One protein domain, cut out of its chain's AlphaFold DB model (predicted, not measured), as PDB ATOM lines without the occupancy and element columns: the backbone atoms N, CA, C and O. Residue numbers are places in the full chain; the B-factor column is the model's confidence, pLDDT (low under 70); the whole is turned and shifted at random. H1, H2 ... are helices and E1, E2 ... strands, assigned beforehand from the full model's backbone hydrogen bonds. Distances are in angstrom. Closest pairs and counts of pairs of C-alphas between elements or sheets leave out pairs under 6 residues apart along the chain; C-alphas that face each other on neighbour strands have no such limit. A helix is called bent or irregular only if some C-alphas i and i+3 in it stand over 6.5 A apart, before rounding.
ATOM      1  N   THR A 481      24.363  30.058  28.708       91.94
ATOM      2  CA  THR A 481      24.455  30.243  27.241       91.94
ATOM      3  C   THR A 481      24.798  28.969  26.467       91.94
ATOM      4  O   THR A 481      24.699  28.942  25.235       91.94
ATOM      5  N   THR A 482      25.183  27.913  27.177       90.75
ATOM      6  CA  THR A 482      25.581  26.601  26.655       90.75
ATOM      7  C   THR A 482      24.844  25.505  27.412       90.75
ATOM      8  O   THR A 482      24.406  25.739  28.524       90.75
ATOM      9  N   ASP A 483      24.749  24.303  26.852       92.50
ATOM     10  CA  ASP A 483      24.097  23.155  27.501       92.50
ATOM     11  C   ASP A 483      25.140  22.055  27.777       92.50
ATOM     12  O   ASP A 483      25.224  21.094  27.008       92.50
ATOM     13  N   PRO A 484      26.050  22.261  28.754       95.88
ATOM     14  CA  PRO A 484      27.093  21.293  29.064       95.88
ATOM     15  C   PRO A 484      26.522  20.091  29.821       95.88
ATOM     16  O   PRO A 484      25.655  20.227  30.686       95.88
ATOM     17  N   THR A 485      27.076  18.914  29.548       97.00
ATOM     18  CA  THR A 485      26.912  17.748  30.421       97.00
ATOM     19  C   THR A 485      27.761  17.898  31.685       97.00
ATOM     20  O   THR A 485      28.936  18.265  31.610       97.00
ATOM     21  N   ILE A 486      27.176  17.589  32.844       97.56
ATOM     22  CA  ILE A 486      27.787  17.758  34.165       97.56
ATOM     23  C   ILE A 486      28.023  16.411  34.839       97.56
ATOM     24  O   ILE A 486      27.105  15.600  34.992       97.56
ATOM     25  N   SER A 487      29.256  16.201  35.289       96.69
ATOM     26  CA  SER A 487      29.665  15.060  36.106       96.69
ATOM     27  C   SER A 487      29.977  15.501  37.537       96.69
ATOM     28  O   SER A 487      30.603  16.541  37.730       96.69
ATOM     29  N   VAL A 488      29.563  14.714  38.535       95.31
ATOM     30  CA  VAL A 488      29.816  14.989  39.961       95.31
ATOM     31  C   VAL A 488      30.544  13.825  40.606       95.31
ATOM     32  O   VAL A 488      30.055  12.691  40.592       95.31
ATOM     33  N   ILE A 489      31.696  14.127  41.199       94.44
ATOM     34  CA  ILE A 489      32.594  13.150  41.804       94.44
ATOM     35  C   ILE A 489      32.893  13.556  43.247       94.44
ATOM     36  O   ILE A 489      33.427  14.631  43.503       94.44
ATOM     37  N   GLY A 490      32.590  12.671  44.193       92.25
ATOM     38  CA  GLY A 490      33.122  12.761  45.550       92.25
ATOM     39  C   GLY A 490      34.411  11.954  45.626       92.25
ATOM     40  O   GLY A 490      34.438  10.812  45.176       92.25
ATOM     41  N   THR A 491      35.483  12.502  46.181       90.12
ATOM     42  CA  THR A 491      36.726  11.755  46.416       90.12
ATOM     43  C   THR A 491      37.184  11.940  47.849       90.12
ATOM     44  O   THR A 491      37.013  13.007  48.418       90.12
ATOM     45  N   SER A 492      37.766  10.898  48.428       89.44
ATOM     46  CA  SER A 492      38.317  10.916  49.783       89.44
ATOM     47  C   SER A 492      39.506   9.968  49.899       89.44
ATOM     48  O   SER A 492      39.856   9.272  48.936       89.44
ATOM     49  N   SER A 493      40.094   9.866  51.087       86.62
ATOM     50  CA  SER A 493      41.073   8.821  51.409       86.62
ATOM     51  C   SER A 493      40.544   7.390  51.228       86.62
ATOM     52  O   SER A 493      41.338   6.469  51.024       86.62
ATOM     53  N   TYR A 494      39.221   7.202  51.206       82.62
ATOM     54  CA  TYR A 494      38.559   5.917  50.968       82.62
ATOM     55  C   TYR A 494      38.331   5.596  49.484       82.62
ATOM     56  O   TYR A 494      37.949   4.472  49.159       82.62
ATOM     57  N   GLY A 495      38.563   6.549  48.577       87.81
ATOM     58  CA  GLY A 495      38.379   6.374  47.135       87.81
ATOM     59  C   GLY A 495      37.491   7.438  46.494       87.81
ATOM     60  O   GLY A 495      37.077   8.402  47.142       87.81
ATOM     61  N   ALA A 496      37.223   7.254  45.200       90.69
ATOM     62  CA  ALA A 496      36.388   8.137  44.393       90.69
ATOM     63  C   ALA A 496      35.018   7.506  44.122       90.69
ATOM     64  O   ALA A 496      34.903   6.299  43.903       90.69
ATOM     65  N   TYR A 497      33.988   8.342  44.091       90.25
ATOM     66  CA  TYR A 497      32.591   7.956  43.997       90.25
ATOM     67  C   TYR A 497      31.858   8.879  43.041       90.25
ATOM     68  O   TYR A 497      32.005  10.101  43.069       90.25
ATOM     69  N   MET A 498      31.041   8.279  42.194       89.81
ATOM     70  CA  MET A 498      30.217   8.968  41.223       89.81
ATOM     71  C   MET A 498      28.805   9.148  41.755       89.81
ATOM     72  O   MET A 498      28.189   8.153  42.112       89.81
ATOM     73  N   TRP A 499      28.270  10.364  41.743       89.69
ATOM     74  CA  TRP A 499      26.928  10.646  42.268       89.69
ATOM     75  C   TRP A 499      25.865  10.539  41.169       89.69
ATOM     76  O   TRP A 499      26.145  10.887  40.024       89.69
ATOM     77  N   LEU A 500      24.651  10.079  41.484       88.44
ATOM     78  CA  LEU A 500      23.588   9.773  40.505       88.44
ATOM     79  C   LEU A 500      22.427  10.782  40.516       88.44
ATOM     80  O   LEU A 500      22.461  11.747  41.283       88.44
ATOM     81  N   VAL A 501      21.452  10.647  39.605       86.81
ATOM     82  CA  VAL A 501      20.385  11.660  39.388       86.81
ATOM     83  C   VAL A 501      19.456  11.844  40.582       86.81
ATOM     84  O   VAL A 501      18.920  12.927  40.765       86.81
ATOM     85  N   ASP A 502      19.281  10.795  41.375       81.19
ATOM     86  CA  ASP A 502      18.415  10.716  42.552       81.19
ATOM     87  C   ASP A 502      19.140  11.078  43.856       81.19
ATOM     88  O   ASP A 502      18.561  11.012  44.934       81.19
ATOM     89  N   THR A 503      20.406  11.485  43.764       86.12
ATOM     90  CA  THR A 503      21.122  12.108  44.881       86.12
ATOM     91  C   THR A 503      20.838  13.606  44.922       86.12
ATOM     92  O   THR A 503      20.579  14.217  43.883       86.12
ATOM     93  N   ALA A 504      20.963  14.236  46.089       86.38
ATOM     94  CA  ALA A 504      20.710  15.667  46.237       86.38
ATOM     95  C   ALA A 504      21.482  16.579  45.243       86.38
ATOM     96  O   ALA A 504      20.846  17.458  44.652       86.38
ATOM     97  N   PRO A 505      22.786  16.376  44.925       89.50
ATOM     98  CA  PRO A 505      23.434  17.143  43.853       89.50
ATOM     99  C   PRO A 505      22.853  16.844  42.466       89.50
ATOM    100  O   PRO A 505      22.795  17.730  41.615       89.50
ATOM    101  N   GLY A 506      22.395  15.611  42.227       90.06
ATOM    102  CA  GLY A 506      21.677  15.243  41.008       90.06
ATOM    103  C   GLY A 506      20.381  16.034  40.828       90.06
ATOM    104  O   GLY A 506      20.124  16.515  39.722       90.06
ATOM    105  N   VAL A 507      19.633  16.245  41.915       89.25
ATOM    106  CA  VAL A 507      18.416  17.070  41.936       89.25
ATOM    107  C   VAL A 507      18.735  18.532  41.617       89.25
ATOM    108  O   VAL A 507      18.103  19.104  40.736       89.25
ATOM    109  N   VAL A 508      19.760  19.125  42.244       94.12
ATOM    110  CA  VAL A 508      20.160  20.524  41.972       94.12
ATOM    111  C   VAL A 508      20.577  20.724  40.509       94.12
ATOM    112  O   VAL A 508      20.199  21.710  39.878       94.12
ATOM    113  N   ILE A 509      21.320  19.773  39.932       95.06
ATOM    114  CA  ILE A 509      21.715  19.805  38.513       95.06
ATOM    115  C   ILE A 509      20.489  19.719  37.596       95.06
ATOM    116  O   ILE A 509      20.413  20.446  36.600       95.06
ATOM    117  N   ALA A 510      19.526  18.856  37.927       93.19
ATOM    118  CA  ALA A 510      18.284  18.723  37.174       93.19
ATOM    119  C   ALA A 510      17.427  20.000  37.252       93.19
ATOM    120  O   ALA A 510      16.952  20.471  36.215       93.19
ATOM    121  N   ASP A 511      17.297  20.603  38.438       94.75
ATOM    122  CA  ASP A 511      16.607  21.883  38.654       94.75
ATOM    123  C   ASP A 511      17.256  23.004  37.826       94.75
ATOM    124  O   ASP A 511      16.566  23.782  37.162       94.75
ATOM    125  N   ALA A 512      18.590  23.038  37.766       96.31
ATOM    126  CA  ALA A 512      19.359  23.976  36.948       96.31
ATOM    127  C   ALA A 512      19.182  23.766  35.427       96.31
ATOM    128  O   ALA A 512      19.633  24.594  34.632       96.31
ATOM    129  N   GLY A 513      18.496  22.697  35.006       95.19
ATOM    130  CA  GLY A 513      18.226  22.373  33.605       95.19
ATOM    131  C   GLY A 513      19.422  21.773  32.865       95.19
ATOM    132  O   GLY A 513      19.437  21.788  31.635       95.19
ATOM    133  N   LEU A 514      20.417  21.271  33.596       96.56
ATOM    134  CA  LEU A 514      21.646  20.705  33.051       96.56
ATOM    135  C   LEU A 514      21.515  19.188  32.875       96.56
ATOM    136  O   LEU A 514      20.799  18.504  33.608       96.56
ATOM    137  N   THR A 515      22.225  18.642  31.889       95.12
ATOM    138  CA  THR A 515      22.230  17.198  31.619       95.12
ATOM    139  C   THR A 515      23.449  16.518  32.232       95.12
ATOM    140  O   THR A 515      24.424  17.168  32.598       95.12
ATOM    141  N   ARG A 516      23.414  15.187  32.354       94.62
ATOM    142  CA  ARG A 516      24.501  14.376  32.924       94.62
ATOM    143  C   ARG A 516      24.993  13.341  31.909       94.62
ATOM    144  O   ARG A 516      24.212  12.955  31.031       94.62
ATOM    145  N   PRO A 517      26.256  12.879  31.985       94.00
ATOM    146  CA  PRO A 517      26.734  11.805  31.118       94.00
ATOM    147  C   PRO A 517      25.902  10.529  31.323       94.00
ATOM    148  O   PRO A 517      25.335  10.319  32.392       94.00
ATOM    149  N   GLU A 518      25.830   9.654  30.312       90.50
ATOM    150  CA  GLU A 518      25.002   8.429  30.354       90.50
ATOM    151  C   GLU A 518      25.294   7.558  31.590       90.50
ATOM    152  O   GLU A 518      24.391   6.946  32.151       90.50
ATOM    153  N   SER A 519      26.550   7.537  32.033       88.56
ATOM    154  CA  SER A 519      27.023   6.852  33.239       88.56
ATOM    155  C   SER A 519      26.418   7.379  34.544       88.56
ATOM    156  O   SER A 519      26.310   6.612  35.495       88.56
ATOM    157  N   GLN A 520      26.028   8.657  34.590       89.88
ATOM    158  CA  GLN A 520      25.429   9.323  35.756       89.88
ATOM    159  C   GLN A 520      23.944   9.621  35.589       89.88
ATOM    160  O   GLN A 520      23.297  10.026  36.549       89.88
ATOM    161  N   ASN A 521      23.395   9.435  34.389       88.31
ATOM    162  CA  ASN A 521      21.986   9.660  34.094       88.31
ATOM    163  C   ASN A 521      21.141   8.402  34.374       88.31
ATOM    164  O   ASN A 521      20.426   7.911  33.500       88.31
ATOM    165  N   LEU A 522      21.295   7.843  35.575       81.81
ATOM    166  CA  LEU A 522      20.654   6.611  36.041       81.81
ATOM    167  C   LEU A 522      20.057   6.854  37.427       81.81
ATOM    168  O   LEU A 522      20.700   7.517  38.239       81.81
ATOM    169  N   SER A 523      18.870   6.304  37.692       76.00
ATOM    170  CA  SER A 523      18.361   6.165  39.062       76.00
ATOM    171  C   SER A 523      19.196   5.143  39.836       76.00
ATOM    172  O   SER A 523      19.863   4.303  39.227       76.00
ATOM    173  N   GLY A 524      19.128   5.160  41.165       63.62
ATOM    174  CA  GLY A 524      19.756   4.164  42.027       63.62
ATOM    175  C   GLY A 524      19.330   2.738  41.677       63.62
ATOM    176  O   GLY A 524      20.184   1.867  41.582       63.62
ATOM    177  N   GLU A 525      18.048   2.514  41.369       65.19
ATOM    178  CA  GLU A 525      17.532   1.219  40.890       65.19
ATOM    179  C   GLU A 525      18.198   0.788  39.570       65.19
ATOM    180  O   GLU A 525      18.757  -0.301  39.465       65.19
ATOM    181  N   ALA A 526      18.263   1.688  38.582       64.50
ATOM    182  CA  ALA A 526      18.926   1.408  37.308       64.50
ATOM    183  C   ALA A 526      20.456   1.256  37.441       64.50
ATOM    184  O   ALA A 526      21.101   0.618  36.602       64.50
ATOM    185  N   ALA A 527      21.061   1.851  38.471       56.84
ATOM    186  CA  ALA A 527      22.476   1.704  38.785       56.84
ATOM    187  C   ALA A 527      22.788   0.381  39.490       56.84
ATOM    188  O   ALA A 527      23.836  -0.197  39.204       56.84
ATOM    189  N   VAL A 528      21.873  -0.157  40.302       57.28
ATOM    190  CA  VAL A 528      21.976  -1.528  40.826       57.28
ATOM    191  C   VAL A 528      22.001  -2.517  39.670       57.28
ATOM    192  O   VAL A 528      22.941  -3.303  39.567       57.28
ATOM    193  N   ASP A 529      21.061  -2.397  38.734       56.25
ATOM    194  CA  ASP A 529      20.979  -3.277  37.564       56.25
ATOM    195  C   ASP A 529      22.235  -3.227  36.680       56.25
ATOM    196  O   ASP A 529      22.638  -4.228  36.079       56.25
ATOM    197  N   ARG A 530      22.865  -2.050  36.559       57.09
ATOM    198  CA  ARG A 530      24.003  -1.832  35.651       57.09
ATOM    199  C   ARG A 530      25.366  -2.028  36.311       57.09
ATOM    200  O   ARG A 530      26.316  -2.411  35.624       57.09
ATOM    201  N   TYR A 531      25.487  -1.720  37.599       54.88
ATOM    202  CA  TYR A 531      26.763  -1.601  38.305       54.88
ATOM    203  C   TYR A 531      26.821  -2.328  39.653       54.88
ATOM    204  O   TYR A 531      27.926  -2.457  40.175       54.88
ATOM    205  N   GLY A 532      25.699  -2.828  40.183       45.09
ATOM    206  CA  GLY A 532      25.638  -3.510  41.481       45.09
ATOM    207  C   GLY A 532      25.790  -2.585  42.693       45.09
ATOM    208  O   GLY A 532      26.088  -3.068  43.776       45.09
ATOM    209  N   GLU A 533      25.614  -1.274  42.508       50.50
ATOM    210  CA  GLU A 533      25.814  -0.235  43.528       50.50
ATOM    211  C   GLU A 533      24.577   0.673  43.587       50.50
ATOM    212  O   GLU A 533      23.977   0.967  42.550       50.50
ATOM    213  N   GLN A 534      24.210   1.148  44.780       56.59
ATOM    214  CA  GLN A 534      23.102   2.090  44.976       56.59
ATOM    215  C   GLN A 534      23.627   3.516  45.167       56.59
ATOM    216  O   GLN A 534      24.471   3.753  46.025       56.59
ATOM    217  N   ARG A 535      23.063   4.477  44.414       61.88
ATOM    218  CA  ARG A 535      23.177   5.948  44.593       61.88
ATOM    219  C   ARG A 535      24.554   6.581  44.358       61.88
ATOM    220  O   ARG A 535      24.617   7.693  43.829       61.88
ATOM    221  N   TRP A 536      25.644   5.887  44.665       69.88
ATOM    222  CA  TRP A 536      26.993   6.267  44.267       69.88
ATOM    223  C   TRP A 536      27.780   5.076  43.737       69.88
ATOM    224  O   TRP A 536      27.796   3.997  44.315       69.88
ATOM    225  N   ILE A 537      28.464   5.272  42.614       78.81
ATOM    226  CA  ILE A 537      29.248   4.209  41.983       78.81
ATOM    227  C   ILE A 537      30.706   4.396  42.380       78.81
ATOM    228  O   ILE A 537      31.305   5.423  42.049       78.81
ATOM    229  N   SER A 538      31.291   3.396  43.042       84.06
ATOM    230  CA  SER A 538      32.732   3.380  43.302       84.06
ATOM    231  C   SER A 538      33.513   3.424  41.982       84.06
ATOM    232  O   SER A 538      33.296   2.627  41.059       84.06
ATOM    233  N   LEU A 539      34.420   4.390  41.879       86.31
ATOM    234  CA  LEU A 539      35.256   4.639  40.715       86.31
ATOM    235  C   LEU A 539      36.667   4.117  40.970       86.31
ATOM    236  O   LEU A 539      37.492   4.768  41.610       86.31
ATOM    237  N   SER A 540      36.968   2.952  40.402       87.75
ATOM    238  CA  SER A 540      38.355   2.519  40.239       87.75
ATOM    239  C   SER A 540      39.046   3.326  39.134       87.75
ATOM    240  O   SER A 540      38.391   3.841  38.227       87.75
ATOM    241  N   GLU A 541      40.382   3.391  39.162       85.88
ATOM    242  CA  GLU A 541      41.165   4.117  38.145       85.88
ATOM    243  C   GLU A 541      40.846   3.664  36.708       85.88
ATOM    244  O   GLU A 541      40.855   4.467  35.779       85.88
ATOM    245  N   GLU A 542      40.523   2.380  36.516       85.38
ATOM    246  CA  GLU A 542      40.168   1.807  35.210       85.38
ATOM    247  C   GLU A 542      38.811   2.291  34.676       85.38
ATOM    248  O   GLU A 542      38.515   2.068  33.504       85.38
ATOM    249  N   ARG A 543      37.994   2.927  35.524       88.25
ATOM    250  CA  ARG A 543      36.626   3.371  35.230       88.25
ATOM    251  C   ARG A 543      36.464   4.892  35.220       88.25
ATOM    252  O   ARG A 543      35.337   5.378  35.152       88.25
ATOM    253  N   PHE A 544      37.553   5.662  35.291       92.00
ATOM    254  CA  PHE A 544      37.489   7.129  35.241       92.00
ATOM    255  C   PHE A 544      36.879   7.671  33.946       92.00
ATOM    256  O   PHE A 544      36.339   8.772  33.951       92.00
ATOM    257  N   ASP A 545      36.883   6.897  32.860       90.44
ATOM    258  CA  ASP A 545      36.175   7.235  31.624       90.44
ATOM    259  C   ASP A 545      34.666   7.435  31.835       90.44
ATOM    260  O   ASP A 545      34.050   8.239  31.138       90.44
ATOM    261  N   LEU A 546      34.074   6.775  32.835       91.50
ATOM    262  CA  LEU A 546      32.674   6.973  33.203       91.50
ATOM    263  C   LEU A 546      32.412   8.356  33.825       91.50
ATOM    264  O   LEU A 546      31.258   8.768  33.897       91.50
ATOM    265  N   ALA A 547      33.436   9.064  34.302       93.69
ATOM    266  CA  ALA A 547      33.295  10.396  34.883       93.69
ATOM    267  C   ALA A 547      33.414  11.526  33.845       93.69
ATOM    268  O   ALA A 547      33.174  12.678  34.207       93.69
ATOM    269  N   ASP A 548      33.793  11.231  32.595       95.69
ATOM    270  CA  ASP A 548      34.015  12.255  31.566       95.69
ATOM    271  C   ASP A 548      32.703  12.950  31.164       95.69
ATOM    272  O   ASP A 548      31.662  12.309  30.989       95.69
ATOM    273  N   ALA A 549      32.764  14.271  31.021       97.06
ATOM    274  CA  ALA A 549      31.643  15.149  30.685       97.06
ATOM    275  C   ALA A 549      32.177  16.482  30.126       97.06
ATOM    276  O   ALA A 549      33.386  16.668  30.012       97.06
ATOM    277  N   ASP A 550      31.307  17.432  29.778       97.69
ATOM    278  CA  ASP A 550      31.760  18.767  29.351       97.69
ATOM    279  C   ASP A 550      32.341  19.582  30.520       97.69
ATOM    280  O   ASP A 550      33.256  20.386  30.315       97.69
ATOM    281  N   ALA A 551      31.827  19.352  31.732       97.56
ATOM    282  CA  ALA A 551      32.340  19.882  32.991       97.56
ATOM    283  C   ALA A 551      32.242  18.839  34.117       97.56
ATOM    284  O   ALA A 551      31.258  18.099  34.211       97.56
ATOM    285  N   ILE A 552      33.250  18.797  34.992       97.75
ATOM    286  CA  ILE A 552      33.289  17.888  36.147       97.75
ATOM    287  C   ILE A 552      33.464  18.692  37.434       97.75
ATOM    288  O   ILE A 552      34.408  19.470  37.551       97.75
ATOM    289  N   PHE A 553      32.596  18.458  38.411       96.75
ATOM    290  CA  PHE A 553      32.697  19.013  39.755       96.75
ATOM    291  C   PHE A 553      33.188  17.939  40.719       96.75
ATOM    292  O   PHE A 553      32.652  16.828  40.753       96.75
ATOM    293  N   VAL A 554      34.236  18.262  41.474       94.62
ATOM    294  CA  VAL A 554      34.911  17.334  42.383       94.62
ATOM    295  C   VAL A 554      34.932  17.921  43.787       94.62
ATOM    296  O   VAL A 554      35.448  19.020  43.974       94.62
ATOM    297  N   PHE A 555      34.431  17.177  44.770       91.38
ATOM    298  CA  PHE A 555      34.426  17.579  46.181       91.38
ATOM    299  C   PHE A 555      35.025  16.494  47.086       91.38
ATOM    300  O   PHE A 555      35.197  15.346  46.669       91.38
ATOM    301  N   THR A 556      35.348  16.864  48.327       88.12
ATOM    302  CA  THR A 556      35.936  15.967  49.340       88.12
ATOM    303  C   THR A 556      35.213  16.044  50.684       88.12
ATOM    304  O   THR A 556      34.249  16.793  50.817       88.12
ATOM    305  N   TYR A 557      35.646  15.251  51.661       79.81
ATOM    306  CA  TYR A 557      35.135  15.246  53.031       79.81
ATOM    307  C   TYR A 557      35.374  16.588  53.750       79.81
ATOM    308  O   TYR A 557      36.402  17.233  53.529       79.81
ATOM    309  N   ALA A 558      34.434  17.012  54.600       80.50
ATOM    310  CA  ALA A 558      34.566  18.212  55.425       80.50
ATOM    311  C   ALA A 558      34.940  17.825  56.850       80.50
ATOM    312  O   ALA A 558      34.341  16.931  57.433       80.50
ATOM    313  N   THR A 559      35.947  18.487  57.412       76.50
ATOM    314  CA  THR A 559      36.392  18.224  58.779       76.50
ATOM    315  C   THR A 559      37.200  19.397  59.318       76.50
ATOM    316  O   THR A 559      37.991  20.004  58.589       76.50
ATOM    317  N   THR A 560      37.014  19.712  60.599       75.50
ATOM    318  CA  THR A 560      37.893  20.620  61.348       75.50
ATOM    319  C   THR A 560      39.148  19.932  61.881       75.50
ATOM    320  O   THR A 560      40.054  20.623  62.347       75.50
ATOM    321  N   ASP A 561      39.221  18.596  61.852       80.06
ATOM    322  CA  ASP A 561      40.374  17.854  62.363       80.06
ATOM    323  C   ASP A 561      41.584  18.008  61.420       80.06
ATOM    324  O   ASP A 561      41.523  17.579  60.263       80.06
ATOM    325  N   PRO A 562      42.711  18.587  61.877       78.44
ATOM    326  CA  PRO A 562      43.850  18.857  61.002       78.44
ATOM    327  C   PRO A 562      44.499  17.600  60.407       78.44
ATOM    328  O   PRO A 562      45.012  17.654  59.288       78.44
ATOM    329  N   GLU A 563      44.509  16.473  61.129       80.12
ATOM    330  CA  GLU A 563      45.106  15.222  60.635       80.12
ATOM    331  C   GLU A 563      44.247  14.594  59.531       80.12
ATOM    332  O   GLU A 563      44.764  14.183  58.483       80.12
ATOM    333  N   THR A 564      42.931  14.576  59.730       80.19
ATOM    334  CA  THR A 564      41.955  14.120  58.739       80.19
ATOM    335  C   THR A 564      41.961  15.049  57.532       80.19
ATOM    336  O   THR A 564      42.117  14.575  56.409       80.19
ATOM    337  N   LEU A 565      41.945  16.371  57.730       79.94
ATOM    338  CA  LEU A 565      42.046  17.351  56.645       79.94
ATOM    339  C   LEU A 565      43.312  17.139  55.804       79.94
ATOM    340  O   LEU A 565      43.256  17.130  54.574       79.94
ATOM    341  N   GLN A 566      44.463  16.913  56.444       80.31
ATOM    342  CA  GLN A 566      45.709  16.615  55.737       80.31
ATOM    343  C   GLN A 566      45.622  15.304  54.940       80.31
ATOM    344  O   GLN A 566      46.146  15.211  53.823       80.31
ATOM    345  N   THR A 567      44.972  14.288  55.503       85.31
ATOM    346  CA  THR A 567      44.762  12.987  54.858       85.31
ATOM    347  C   THR A 567      43.892  13.131  53.608       85.31
ATOM    348  O   THR A 567      44.273  12.659  52.534       85.31
ATOM    349  N   GLU A 568      42.792  13.871  53.709       85.19
ATOM    350  CA  GLU A 568      41.864  14.129  52.607       85.19
ATOM    351  C   GLU A 568      42.480  15.026  51.525       85.19
ATOM    352  O   GLU A 568      42.360  14.734  50.334       85.19
ATOM    353  N   ASN A 569      43.253  16.045  51.908       84.25
ATOM    354  CA  ASN A 569      44.026  16.858  50.966       84.25
ATOM    355  C   ASN A 569      45.057  16.015  50.205       84.25
ATOM    356  O   ASN A 569      45.225  16.163  48.996       84.25
ATOM    357  N   THR A 570      45.722  15.080  50.889       84.69
ATOM    358  CA  THR A 570      46.676  14.162  50.249       84.69
ATOM    359  C   THR A 570      45.976  13.244  49.244       84.69
ATOM    360  O   THR A 570      46.490  13.034  48.143       84.69
ATOM    361  N   ALA A 571      44.798  12.720  49.593       85.38
ATOM    362  CA  ALA A 571      43.989  11.903  48.694       85.38
ATOM    363  C   ALA A 571      43.512  12.700  47.468       85.38
ATOM    364  O   ALA A 571      43.621  12.216  46.340       85.38
ATOM    365  N   MET A 572      43.073  13.945  47.667       88.56
ATOM    366  CA  MET A 572      42.681  14.859  46.593       88.56
ATOM    367  C   MET A 572      43.845  15.162  45.636       88.56
ATOM    368  O   MET A 572      43.680  15.097  44.419       88.56
ATOM    369  N   GLU A 573      45.047  15.437  46.145       88.06
ATOM    370  CA  GLU A 573      46.222  15.671  45.294       88.06
ATOM    371  C   GLU A 573      46.661  14.405  44.538       88.06
ATOM    372  O   GLU A 573      47.057  14.467  43.367       88.06
ATOM    373  N   ALA A 574      46.536  13.227  45.157       87.12
ATOM    374  CA  ALA A 574      46.747  11.952  44.472       87.12
ATOM    375  C   ALA A 574      45.721  11.734  43.344       87.12
ATOM    376  O   ALA A 574      46.092  11.308  42.247       87.12
ATOM    377  N   PHE A 575      44.455  12.085  43.578       88.81
ATOM    378  CA  PHE A 575      43.394  12.031  42.577       88.81
ATOM    379  C   PHE A 575      43.677  12.981  41.398       88.81
ATOM    380  O   PHE A 575      43.724  12.542  40.248       88.81
ATOM    381  N   LYS A 576      44.003  14.254  41.675       89.25
ATOM    382  CA  LYS A 576      44.379  15.271  40.671       89.25
ATOM    383  C   LYS A 576      45.575  14.855  39.812       89.25
ATOM    384  O   LYS A 576      45.610  15.104  38.606       89.25
ATOM    385  N   SER A 577      46.573  14.223  40.425       89.31
ATOM    386  CA  SER A 577      47.807  13.804  39.749       89.31
ATOM    387  C   SER A 577      47.703  12.451  39.032       89.31
ATOM    388  O   SER A 577      48.645  12.057  38.336       89.31
ATOM    389  N   ASN A 578      46.568  11.749  39.134       92.94
ATOM    390  CA  ASN A 578      46.386  10.447  38.505       92.94
ATOM    391  C   ASN A 578      46.499  10.539  36.968       92.94
ATOM    392  O   ASN A 578      45.896  11.387  36.308       92.94
ATOM    393  N   ALA A 579      47.293   9.645  36.371       93.12
ATOM    394  CA  ALA A 579      47.586   9.692  34.941       93.12
ATOM    395  C   ALA A 579      46.363   9.395  34.059       93.12
ATOM    396  O   ALA A 579      46.271   9.968  32.980       93.12
ATOM    397  N   VAL A 580      45.450   8.522  34.499       93.25
ATOM    398  CA  VAL A 580      44.211   8.192  33.777       93.25
ATOM    399  C   VAL A 580      43.207   9.330  33.912       93.25
ATOM    400  O   VAL A 580      42.634   9.741  32.907       93.25
ATOM    401  N   TRP A 581      43.069   9.912  35.106       94.69
ATOM    402  CA  TRP A 581      42.230  11.096  35.329       94.69
ATOM    403  C   TRP A 581      42.607  12.232  34.371       94.69
ATOM    404  O   TRP A 581      41.773  12.764  33.646       94.69
ATOM    405  N   ASN A 582      43.906  12.498  34.231       94.19
ATOM    406  CA  ASN A 582      44.428  13.515  33.317       94.19
ATOM    407  C   ASN A 582      44.236  13.205  31.813       94.19
ATOM    408  O   ASN A 582      44.580  14.027  30.959       94.19
ATOM    409  N   THR A 583      43.688  12.036  31.454       94.88
ATOM    410  CA  THR A 583      43.302  11.725  30.065       94.88
ATOM    411  C   THR A 583      41.876  12.127  29.706       94.88
ATOM    412  O   THR A 583      41.579  12.165  28.511       94.88
ATOM    413  N   LEU A 584      41.025  12.443  30.689       96.50
ATOM    414  CA  LEU A 584      39.630  12.813  30.450       96.50
ATOM    415  C   LEU A 584      39.523  14.117  29.661       96.50
ATOM    416  O   LEU A 584      40.342  15.032  29.810       96.50
ATOM    417  N   SER A 585      38.503  14.203  28.810       96.81
ATOM    418  CA  SER A 585      38.318  15.346  27.922       96.81
ATOM    419  C   SER A 585      38.064  16.642  28.696       96.81
ATOM    420  O   SER A 585      38.685  17.658  28.375       96.81
ATOM    421  N   ALA A 586      37.269  16.591  29.771       96.00
ATOM    422  CA  ALA A 586      37.025  17.737  30.647       96.00
ATOM    423  C   ALA A 586      38.315  18.255  31.301       96.00
ATOM    424  O   ALA A 586      38.564  19.460  31.337       96.00
ATOM    425  N   VAL A 587      39.173  17.338  31.771       95.19
ATOM    426  CA  VAL A 587      40.452  17.670  32.424       95.19
ATOM    427  C   VAL A 587      41.395  18.345  31.432       95.19
ATOM    428  O   VAL A 587      41.982  19.382  31.736       95.19
ATOM    429  N   GLN A 588      41.491  17.822  30.209       94.81
ATOM    430  CA  GLN A 588      42.304  18.429  29.148       94.81
ATOM    431  C   GLN A 588      41.772  19.791  28.688       94.81
ATOM    432  O   GLN A 588      42.558  20.633  28.247       94.81
ATOM    433  N   ALA A 589      40.458  20.003  28.775       93.69
ATOM    434  CA  ALA A 589      39.812  21.274  28.471       93.69
ATOM    435  C   ALA A 589      39.942  22.309  29.604       93.69
ATOM    436  O   ALA A 589      39.686  23.485  29.361       93.69
ATOM    437  N   GLY A 590      40.369  21.895  30.805       94.12
ATOM    438  CA  GLY A 590      40.407  22.752  31.991       94.12
ATOM    439  C   GLY A 590      39.035  22.979  32.636       94.12
ATOM    440  O   GLY A 590      38.889  23.908  33.422       94.12
ATOM    441  N   ASN A 591      38.044  22.138  32.327       95.88
ATOM    442  CA  ASN A 591      36.670  22.233  32.829       95.88
ATOM    443  C   ASN A 591      36.440  21.289  34.022       95.88
ATOM    444  O   ASN A 591      35.438  20.576  34.085       95.88
ATOM    445  N   VAL A 592      37.408  21.228  34.936       95.62
ATOM    446  CA  VAL A 592      37.272  20.476  36.186       95.62
ATOM    447  C   VAL A 592      37.381  21.438  37.348       95.62
ATOM    448  O   VAL A 592      38.394  22.120  37.505       95.62
ATOM    449  N   TYR A 593      36.325  21.477  38.146       93.81
ATOM    450  CA  TYR A 593      36.142  22.420  39.232       93.81
ATOM    451  C   TYR A 593      36.227  21.662  40.552       93.81
ATOM    452  O   TYR A 593      35.383  20.821  40.862       93.81
ATOM    453  N   TYR A 594      37.294  21.930  41.300       89.12
ATOM    454  CA  TYR A 594      37.471  21.409  42.650       89.12
ATOM    455  C   TYR A 594      36.765  22.363  43.598       89.12
ATOM    456  O   TYR A 594      37.267  23.444  43.895       89.12
ATOM    457  N   VAL A 595      35.564  21.967  43.974       87.12
ATOM    458  CA  VAL A 595      34.609  22.745  44.756       87.12
ATOM    459  C   VAL A 595      34.733  22.386  46.231       87.12
ATOM    460  O   VAL A 595      35.403  21.409  46.586       87.12
ATOM    461  N   GLY A 596      34.164  23.219  47.101       71.19
ATOM    462  CA  GLY A 596      34.450  23.126  48.527       71.19
ATOM    463  C   GLY A 596      34.019  21.813  49.174       71.19
ATOM    464  O   GLY A 596      33.253  21.021  48.606       71.19
ATOM    465  N   PRO A 597      34.577  21.543  50.362       71.88
ATOM    466  CA  PRO A 597      34.435  20.257  51.012       71.88
ATOM    467  C   PRO A 597      32.965  20.014  51.358       71.88
ATOM    468  O   PRO A 597      32.311  20.854  51.964       71.88
ATOM    469  N   HIS A 598      32.464  18.846  50.964       80.38
ATOM    470  CA  HIS A 598      31.221  18.209  51.398       80.38
ATOM    471  C   HIS A 598      29.895  18.932  51.123       80.38
ATOM    472  O   HIS A 598      28.867  18.258  51.056       80.38
ATOM    473  N   TRP A 599      29.874  20.243  50.859       85.75
ATOM    474  CA  TRP A 599      28.637  20.971  50.559       85.75
ATOM    475  C   TRP A 599      27.973  20.518  49.257       85.75
ATOM    476  O   TRP A 599      26.761  20.628  49.105       85.75
ATOM    477  N   TRP A 600      28.731  19.891  48.354       90.25
ATOM    478  CA  TRP A 600      28.196  19.216  47.169       90.25
ATOM    479  C   TRP A 600      27.407  17.935  47.461       90.25
ATOM    480  O   TRP A 600      26.779  17.404  46.550       90.25
TER     481      TRP A 600
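AT A GLANCE: This is residues 481 to 600 of the 918 residues of an uncharacterized protein of Anaerolineaceae bacterium (UniProt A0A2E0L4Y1). A single strongly twisted sheet of five strands forms a wall, with H3, H4 and H5 on one of its faces. H3 lies along E2, H4 slants over E1, H5 sits beside the strands near E4 and E5, H2 is by the edge strand E3, and H1 only grazes the sheet. The printed part has 120 residues with five named helices and five named strands, in the order E1, E2, H1, H2, E3, H3, E4, H4, H5, E5. The sheet is mixed, in the order E3, E2, E1, E4, E5, and the class is mixed, helices and strands. The whole is compact, with a radius of gyration of the C-alphas of 13.9 A, and rounded, with spans of 37 by 30 by 28 A.

IN THESE COORDINATES: The longest strand, E1, covers residues 486 to 492 and runs 20.0 A from C-alpha 486 at (27.787, 17.758, 34.165) to C-alpha 492 at (38.317, 10.916, 49.783). E2 covers residues 495 to 499, 13.2 A, and E3 residues 536 to 539, 9.1 A. E4 covers residues 551 to 555, 13.6 A, and E5 residues 592 to 594, ending at C-alpha 594 at (37.471, 21.409, 42.650). The longest helix, H4, covers residues 562 to 577, 22.2 A, and begins at C-alpha 562 at (43.850, 18.857, 61.002). H1 covers residues 504 to 511, 10.6 A; H2 residues 524 to 531, 9.8 A; H3 residues 541 to 547, 10.6 A; and H5 residues 585 to 589, 6.1 A. H3 is irregular: C-alphas 542 and 545 are 7.6 A apart.

HOW THE PARTS SIT: In the sheet, E1 and E4 are parallel neighbours at 25 degrees, with N 489 and O 553 within hydrogen-bond range at 2.9 A. E1 and E2 form a hairpin, antiparallel at 149 degrees, with N 497 and O 490 at 2.7 A. E3, an edge strand, is antiparallel to E2 at 139 degrees, with N 539 and O 496 at 2.8 A. E5, the other edge strand, is parallel to E4 at 19 degrees, with N 593 and O 552 at 2.8 A. The sheet with H2, H3 and H4 on one face makes two layers. H4, at a height over the sheet of 8.9 A, lies over E1 and runs slantwise to the strands, at 39 degrees to E1 on the local plane; their closest C-alphas are those of Ser 492 and Glu 568, 5.6 A apart. H3, on the same face at a height of 9.1 A, lies over E2 alone, but only just, as 4 of its C-alphas fall on E2 and 2 on E3. It runs along the strands, at 22 degrees to E2 on the local plane. H5, on the same face as H4, lies over none of the strands, but only just, with 2 of its 5 C-alphas falling on E4; the C-alphas of Ala 586 and Ala 551, the closest of H5 and E4, are 5.7 A apart. H2 is on the sheet, its closest C-alpha to E3 being that of Tyr 531, 7.3 A from that of Ile 537. H1 only grazes the sheet, with residues 505 to 509; the C-alphas of Gly 506 and Trp 499 are its closest to E2, at 7.1 A. H3 and H4 are apart, and no helix touches another. E4, H4 and H5, E5 make a strand-helix-strand unit, two parallel neighbour strands with helices between, and E3, H3, E4 a split one, with E2 and E1 between its strands; both crossovers are right-handed. H1, H2, H4 and H5 have every O i to N i+4 pair within hydrogen-bond range; H3 has 0 of 3, and 2 of 4 O i to N i+3 pairs.

THE WHOLE: The two C-alphas farthest apart are those of Thr 481 and Glu 563, at 42.0 A. The printed part has no cut. The link from H1 to H2, residues 512 to 523, is long; the links from E4 to H4 and from H4 to H5 are short, and the others are tight. The mean pLDDT of the printed part is 86.0, and 13 residues, 524 to 536, are under 70.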